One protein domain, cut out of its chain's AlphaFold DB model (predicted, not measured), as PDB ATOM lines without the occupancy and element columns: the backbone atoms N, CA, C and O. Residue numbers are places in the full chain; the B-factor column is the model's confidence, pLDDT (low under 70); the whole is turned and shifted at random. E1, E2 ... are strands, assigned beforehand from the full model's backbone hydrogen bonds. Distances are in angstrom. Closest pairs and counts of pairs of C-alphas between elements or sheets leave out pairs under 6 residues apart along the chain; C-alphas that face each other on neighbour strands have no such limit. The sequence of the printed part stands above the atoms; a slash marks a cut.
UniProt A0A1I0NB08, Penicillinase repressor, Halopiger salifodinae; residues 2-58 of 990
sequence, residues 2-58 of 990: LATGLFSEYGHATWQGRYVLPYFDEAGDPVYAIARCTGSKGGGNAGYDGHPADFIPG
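AT A GLANCE: This is residues 2 to 58 of the 990 residues of the protein "Penicillinase repressor" of Halopiger salifodinae (UniProt A0A1I0NB08). With little regular structure, the model is one narrow two-stranded hairpin, E1 and E2, with a long loop off to one side, residues 2 to 18, and a looped stretch, residues 37 to 58, beyond the end opposite its turn. The printed part has 57 residues, 13 of them in the two strands, with no named helix. The class is all strand, the sheet E1 - E2 antiparallel. The whole is loose, with a radius of gyration of the C-alphas of 13.0 A, and flat, spanning 41 by 26 by 13 A.

HOW THE PARTS SIT: Residues 2 to 18 hold no named element. E1, residues 19 to 24, and E2, residues 30 to 36, form a hairpin through a tight link of 5 residues. They are antiparallel, with 153 degrees between their directions. C-alphas 22 and 33 face each other at 4.2 A. N 21 and O 34, 2.8 A, and N 36 and O 19, 2.8 A, are within hydrogen-bond range.

IN THESE COORDINATES: E1 begins at C-alpha 19 (-3.781, 15.628, 22.603) and is 16.2 A long. E2 is 17.1 A long and ends at C-alpha 36 (-8.503, 16.879, 21.169).

THE WHOLE: The C-alphas farthest apart, of Ala 27 and Gly 47, are 41.6 A apart. The printed part has no cut. Residue 26 and residues 40 to 47 have pLDDT under 70.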
ATOM      1  N   LEU A   2      -0.213   3.981   6.290       78.56
ATOM      2  CA  LEU A   2      -1.510   4.477   5.785       78.56
ATOM      3  C   LEU A   2      -2.716   3.701   6.344       78.56
ATOM      4  O   LEU A   2      -3.637   4.317   6.866       78.56
ATOM      5  N   ALA A   3      -2.617   2.364   6.384       82.81
ATOM      6  CA  ALA A   3      -3.614   1.463   6.981       82.81
ATOM      7  C   ALA A   3      -4.060   1.836   8.402       82.81
ATOM      8  O   ALA A   3      -5.162   1.486   8.796       82.81
ATOM      9  N   THR A   4      -3.241   2.569   9.166       83.19
ATOM     10  CA  THR A   4      -3.581   2.945  10.544       83.19
ATOM     11  C   THR A   4      -4.436   4.210  10.637       83.19
ATOM     12  O   THR A   4      -4.732   4.633  11.747       83.19
ATOM     13  N   GLY A   5      -4.730   4.904   9.529       84.38
ATOM     14  CA  GLY A   5      -5.523   6.145   9.531       84.38
ATOM     15  C   GLY A   5      -4.849   7.370  10.176       84.38
ATOM     16  O   GLY A   5      -5.424   8.461  10.215       84.38
ATOM     17  N   LEU A   6      -3.624   7.204  10.688       87.25
ATOM     18  CA  LEU A   6      -2.828   8.234  11.378       87.25
ATOM     19  C   LEU A   6      -1.887   8.996  10.443       87.25
ATOM     20  O   LEU A   6      -1.253   9.961  10.869       87.25
ATOM     21  N   PHE A   7      -1.780   8.550   9.194       86.69
ATOM     22  CA  PHE A   7      -0.988   9.192   8.161       86.69
ATOM     23  C   PHE A   7      -1.818   9.276   6.882       86.69
ATOM     24  O   PHE A   7      -2.431   8.288   6.477       86.69
ATOM     25  N   SER A   8      -1.818  10.449   6.258       81.56
ATOM     26  CA  SER A   8      -2.334  10.657   4.900       81.56
ATOM     27  C   SER A   8      -1.473   9.929   3.872       81.56
ATOM     28  O   SER A   8      -0.312   9.612   4.148       81.56
ATOM     29  N   GLU A   9      -2.005   9.706   2.669       75.50
ATOM     30  CA  GLU A   9      -1.289   9.075   1.547       75.50
ATOM     31  C   GLU A   9       0.023   9.781   1.163       75.50
ATOM     32  O   GLU A   9       0.969   9.136   0.711       75.50
ATOM     33  N   TYR A  10       0.131  11.075   1.476       78.62
ATOM     34  CA  TYR A  10       1.323  11.910   1.314       78.62
ATOM     35  C   TYR A  10       2.365  11.749   2.445       78.62
ATOM     36  O   TYR A  10       3.413  12.394   2.444       78.62
ATOM     37  N   GLY A  11       2.106  10.885   3.433       77.62
ATOM     38  CA  GLY A  11       3.004  10.605   4.560       77.62
ATOM     39  C   GLY A  11       2.942  11.628   5.700       77.62
ATOM     40  O   GLY A  11       3.726  11.533   6.648       77.62
ATOM     41  N   HIS A  12       2.016  12.588   5.649       82.62
ATOM     42  CA  HIS A  12       1.801  13.551   6.731       82.62
ATOM     43  C   HIS A  12       0.947  12.944   7.840       82.62
ATOM     44  O   HIS A  12      -0.045  12.272   7.556       82.62
ATOM     45  N   ALA A  13       1.309  13.212   9.096       86.94
ATOM     46  CA  ALA A  13       0.504  12.817  10.245       86.94
ATOM     47  C   ALA A  13      -0.883  13.474  10.181       86.94
ATOM     48  O   ALA A  13      -0.978  14.680   9.948       86.94
ATOM     49  N   THR A  14      -1.932  12.691  10.438       84.94
ATOM     50  CA  THR A  14      -3.334  13.134  10.405       84.94
ATOM     51  C   THR A  14      -3.601  14.264  11.399       84.94
ATOM     52  O   THR A  14      -4.486  15.070  11.159       84.94
ATOM     53  N   TRP A  15      -2.826  14.373  12.485       90.50
ATOM     54  CA  TRP A  15      -2.959  15.444  13.476       90.50
ATOM     55  C   TRP A  15      -1.607  16.027  13.878       90.50
ATOM     56  O   TRP A  15      -0.613  15.306  13.997       90.50
ATOM     57  N   GLN A  16      -1.587  17.324  14.179       88.25
ATOM     58  CA  GLN A  16      -0.438  18.022  14.754       88.25
ATOM     59  C   GLN A  16      -0.914  18.972  15.857       88.25
ATOM     60  O   GLN A  16      -1.986  19.555  15.756       88.25
ATOM     61  N   GLY A  17      -0.146  19.109  16.943       87.56
ATOM     62  CA  GLY A  17      -0.475  20.055  18.022       87.56
ATOM     63  C   GLY A  17      -1.706  19.713  18.881       87.56
ATOM     64  O   GLY A  17      -2.230  20.594  19.564       87.56
ATOM     65  N   ARG A  18      -2.165  18.456  18.870       89.81
ATOM     66  CA  ARG A  18      -3.356  17.979  19.598       89.81
ATOM     67  C   ARG A  18      -3.024  16.887  20.621       89.81
ATOM     68  O   ARG A  18      -2.062  16.141  20.436       89.81
ATOM     69  N   TYR A  19      -3.839  16.762  21.673       89.75
ATOM     70  CA  TYR A  19      -3.781  15.628  22.603       89.75
ATOM     71  C   TYR A  19      -4.381  14.392  21.941       89.75
ATOM     72  O   TYR A  19      -5.532  14.436  21.525       89.75
ATOM     73  N   VAL A  20      -3.629  13.297  21.858       89.75
ATOM     74  CA  VAL A  20      -4.110  12.041  21.268       89.75
ATOM     75  C   VAL A  20      -4.662  11.132  22.361       89.75
ATOM     76  O   VAL A  20      -3.970  10.837  23.333       89.75
ATOM     77  N   LEU A  21      -5.898  10.681  22.173       87.50
ATOM     78  CA  LEU A  21      -6.633   9.790  23.060       87.50
ATOM     79  C   LEU A  21      -6.777   8.422  22.370       87.50
ATOM     80  O   LEU A  21      -7.588   8.290  21.447       87.50
ATOM     81  N   PRO A  22      -5.963   7.419  22.748       86.56
ATOM     82  CA  PRO A  22      -6.026   6.089  22.159       86.56
ATOM     83  C   PRO A  22      -7.198   5.272  22.716       86.56
ATOM     84  O   PRO A  22      -7.543   5.355  23.895       86.56
ATOM     85  N   TYR A  23      -7.761   4.434  21.856       85.12
ATOM     86  CA  TYR A  23      -8.756   3.425  22.186       85.12
ATOM     87  C   TYR A  23      -8.069   2.073  22.156       85.12
ATOM     88  O   TYR A  23      -7.367   1.739  21.198       85.12
ATOM     89  N   PHE A  24      -8.303   1.305  23.209       80.88
ATOM     90  CA  PHE A  24      -7.734  -0.016  23.374       80.88
ATOM     91  C   PHE A  24      -8.820  -1.070  23.217       80.88
ATOM     92  O   PHE A  24      -9.948  -0.866  23.676       80.88
ATOM     93  N   ASP A  25      -8.470  -2.186  22.594       76.25
ATOM     94  CA  ASP A  25      -9.313  -3.374  22.589       76.25
ATOM     95  C   ASP A  25      -9.261  -4.116  23.942       76.25
ATOM     96  O   ASP A  25      -8.689  -3.650  24.935       76.25
ATOM     97  N   GLU A  26      -9.885  -5.292  24.006       67.81
ATOM     98  CA  GLU A  26      -9.945  -6.108  25.223       67.81
ATOM     99  C   GLU A  26      -8.586  -6.678  25.650       67.81
ATOM    100  O   GLU A  26      -8.374  -6.933  26.841       67.81
ATOM    101  N   ALA A  27      -7.661  -6.852  24.701       74.88
ATOM    102  CA  ALA A  27      -6.290  -7.276  24.965       74.88
ATOM    103  C   ALA A  27      -5.419  -6.119  25.483       74.88
ATOM    104  O   ALA A  27      -4.350  -6.355  26.052       74.88
ATOM    105  N   GLY A  28      -5.908  -4.879  25.369       72.38
ATOM    106  CA  GLY A  28      -5.178  -3.671  25.723       72.38
ATOM    107  C   GLY A  28      -4.303  -3.152  24.584       72.38
ATOM    108  O   GLY A  28      -3.428  -2.321  24.837       72.38
ATOM    109  N   ASP A  29      -4.524  -3.624  23.355       82.06
ATOM    110  CA  ASP A  29      -3.814  -3.164  22.170       82.06
ATOM    111  C   ASP A  29      -4.499  -1.908  21.599       82.06
ATOM    112  O   ASP A  29      -5.731  -1.831  21.558       82.06
ATOM    113  N   PRO A  30      -3.739  -0.871  21.191       84.06
ATOM    114  CA  PRO A  30      -4.315   0.346  20.635       84.06
ATOM    115  C   PRO A  30      -4.846   0.083  19.221       84.06
ATOM    116  O   PRO A  30      -4.070  -0.181  18.303       84.06
ATOM    117  N   VAL A  31      -6.160   0.201  19.044       86.06
ATOM    118  CA  VAL A  31      -6.855  -0.109  17.780       86.06
ATOM    119  C   VAL A  31      -7.425   1.123  17.082       86.06
ATOM    120  O   VAL A  31      -7.683   1.090  15.883       86.06
ATOM    121  N   TYR A  32      -7.596   2.227  17.811       89.25
ATOM    122  CA  TYR A  32      -8.135   3.474  17.271       89.25
ATOM    123  C   TYR A  32      -7.631   4.672  18.082       89.25
ATOM    124  O   TYR A  32      -7.073   4.508  19.168       89.25
ATOM    125  N   ALA A  33      -7.811   5.891  17.582       88.62
ATOM    126  CA  ALA A  33      -7.542   7.097  18.356       88.62
ATOM    127  C   ALA A  33      -8.400   8.279  17.892       88.62
ATOM    128  O   ALA A  33      -8.803   8.364  16.730       88.62
ATOM    129  N   ILE A  34      -8.589   9.243  18.788       90.38
ATOM    130  CA  ILE A  34      -9.050  10.592  18.445       90.38
ATOM    131  C   ILE A  34      -8.050  11.628  18.958       90.38
ATOM    132  O   ILE A  34      -7.204  11.324  19.800       90.38
ATOM    133  N   ALA A  35      -8.163  12.864  18.489       89.50
ATOM    134  CA  ALA A  35      -7.328  13.967  18.929       89.50
ATOM    135  C   ALA A  35      -8.154  15.175  19.386       89.50
ATOM    136  O   ALA A  35      -9.006  15.674  18.654       89.50
ATOM    137  N   ARG A  36      -7.870  15.686  20.586       86.94
ATOM    138  CA  ARG A  36      -8.503  16.879  21.169       86.94
ATOM    139  C   ARG A  36      -7.617  18.107  20.972       86.94
ATOM    140  O   ARG A  36      -6.399  18.025  21.154       86.94
ATOM    141  N   CYS A  37      -8.217  19.242  20.616       87.94
ATOM    142  CA  CYS A  37      -7.505  20.516  20.528       87.94
ATOM    143  C   CYS A  37      -6.863  20.891  21.881       87.94
ATOM    144  O   CYS A  37      -7.321  20.474  22.950       87.94
ATOM    145  N   THR A  38      -5.771  21.651  21.832       85.50
ATOM    146  CA  THR A  38      -5.035  22.112  23.024       85.50
ATOM    147  C   THR A  38      -5.519  23.476  23.522       85.50
ATOM    148  O   THR A  38      -5.297  23.797  24.685       85.50
ATOM    149  N   GLY A  39      -6.187  24.259  22.666       78.25
ATOM    150  CA  GLY A  39      -6.779  25.557  23.010       78.25
ATOM    151  C   GLY A  39      -8.241  25.475  23.457       78.25
ATOM    152  O   GLY A  39      -8.929  24.481  23.203       78.25
ATOM    153  N   SER A  40      -8.715  26.539  24.107       69.06
ATOM    154  CA  SER A  40     -10.074  26.662  24.649       69.06
ATOM    155  C   SER A  40     -11.110  27.131  23.620       69.06
ATOM    156  O   SER A  40     -12.305  26.938  23.828       69.06
ATOM    157  N   LYS A  41     -10.671  27.697  22.485       65.19
ATOM    158  CA  LYS A  41     -11.546  28.279  21.447       65.19
ATOM    159  C   LYS A  41     -11.819  27.371  20.234       65.19
ATOM    160  O   LYS A  41     -12.359  27.839  19.236       65.19
ATOM    161  N   GLY A  42     -11.463  26.084  20.319       63.25
ATOM    162  CA  GLY A  42     -11.552  25.115  19.213       63.25
ATOM    163  C   GLY A  42     -10.373  25.218  18.235       63.25
ATOM    164  O   GLY A  42      -9.852  26.305  18.009       63.25
ATOM    165  N   GLY A  43      -9.902  24.086  17.696       65.88
ATOM    166  CA  GLY A  43      -8.704  24.060  16.839       65.88
ATOM    167  C   GLY A  43      -8.905  24.701  15.463       65.88
ATOM    168  O   GLY A  43     -10.041  24.853  15.025       65.88
ATOM    169  N   GLY A  44      -7.803  25.077  14.799       64.62
ATOM    170  CA  GLY A  44      -7.746  25.412  13.364       64.62
ATOM    171  C   GLY A  44      -8.306  26.770  12.909       64.62
ATOM    172  O   GLY A  44      -8.105  27.127  11.753       64.62
ATOM    173  N   ASN A  45      -8.960  27.548  13.780       60.19
ATOM    174  CA  ASN A  45      -9.587  28.833  13.420       60.19
ATOM    175  C   ASN A  45      -8.677  30.065  13.622       60.19
ATOM    176  O   ASN A  45      -7.742  30.062  14.429       60.19
ATOM    177  N   ALA A  46      -8.994  31.176  12.940       53.41
ATOM    178  CA  ALA A  46      -8.361  32.478  13.176       53.41
ATOM    179  C   ALA A  46      -8.579  32.931  14.636       53.41
ATOM    180  O   ALA A  46      -9.710  33.100  15.083       53.41
ATOM    181  N   GLY A  47      -7.490  33.121  15.390       60.41
ATOM    182  CA  GLY A  47      -7.546  33.451  16.822       60.41
ATOM    183  C   GLY A  47      -7.497  32.249  17.778       60.41
ATOM    184  O   GLY A  47      -7.766  32.428  18.969       60.41
ATOM    185  N   TYR A  48      -7.142  31.053  17.284       76.50
ATOM    186  CA  TYR A  48      -6.884  29.869  18.106       76.50
ATOM    187  C   TYR A  48      -5.773  30.113  19.139       76.50
ATOM    188  O   TYR A  48      -4.698  30.622  18.828       76.50
ATOM    189  N   ASP A  49      -6.050  29.727  20.382       78.25
ATOM    190  CA  ASP A  49      -5.192  29.900  21.554       78.25
ATOM    191  C   ASP A  49      -4.375  28.643  21.909       78.25
ATOM    192  O   ASP A  49      -3.645  28.642  22.900       78.25
ATOM    193  N   GLY A  50      -4.495  27.571  21.119       82.31
ATOM    194  CA  GLY A  50      -3.748  26.330  21.309       82.31
ATOM    195  C   GLY A  50      -2.465  26.247  20.480       82.31
ATOM    196  O   GLY A  50      -1.872  27.243  20.066       82.31
ATOM    197  N   HIS A  51      -1.991  25.025  20.259       84.88
ATOM    198  CA  HIS A  51      -0.717  24.785  19.592       84.88
ATOM    199  C   HIS A  51      -0.741  25.279  18.128       84.88
ATOM    200  O   HIS A  51      -1.595  24.846  17.359       84.88
ATOM    201  N   PRO A  52       0.235  26.092  17.681       81.94
ATOM    202  CA  PRO A  52       0.183  26.776  16.380       81.94
ATOM    203  C   PRO A  52       0.270  25.848  15.158       81.94
ATOM    204  O   PRO A  52       0.013  26.278  14.042       81.94
ATOM    205  N   ALA A  53       0.663  24.589  15.357       83.94
ATOM    206  CA  ALA A  53       0.691  23.569  14.303       83.94
ATOM    207  C   ALA A  53      -0.645  22.818  14.125       83.94
ATOM    208  O   ALA A  53      -0.717  21.930  13.284       83.94
ATOM    209  N   ASP A  54      -1.669  23.108  14.930       84.62
ATOM    210  CA  ASP A  54      -3.001  22.517  14.769       84.62
ATOM    211  C   ASP A  54      -3.771  23.244  13.663       84.62
ATOM    212  O   ASP A  54      -4.149  24.405  13.804       84.62
ATOM    213  N   PHE A  55      -3.989  22.540  12.558       82.38
ATOM    214  CA  PHE A  55      -4.642  23.053  11.353       82.38
ATOM    215  C   PHE A  55      -6.079  22.539  11.188       82.38
ATOM    216  O   PHE A  55      -6.718  22.823  10.180       82.38
ATOM    217  N   ILE A  56      -6.589  21.746  12.137       80.75
ATOM    218  CA  ILE A  56      -7.886  21.072  11.999       80.75
ATOM    219  C   ILE A  56      -8.956  21.893  12.714       80.75
ATOM    220  O   ILE A  56      -8.738  22.242  13.875       80.75
ATOM    221  N   PRO A  57     -10.109  22.188  12.088       76.38
ATOM    222  CA  PRO A  57     -11.206  22.870  12.759       76.38
ATOM    223  C   PRO A  57     -11.860  21.986  13.835       76.38
ATOM    224  O   PRO A  57     -12.019  20.777  13.665       76.38
ATOM    225  N   GLY A  58     -12.267  22.587  14.957       77.81
ATOM    226  CA  GLY A  58     -13.125  21.942  15.965       77.81
ATOM    227  C   GLY A  58     -12.413  21.297  17.167       77.81
ATOM    228  O   GLY A  58     -11.186  21.140  17.206       77.81
TER     229      GLY A  58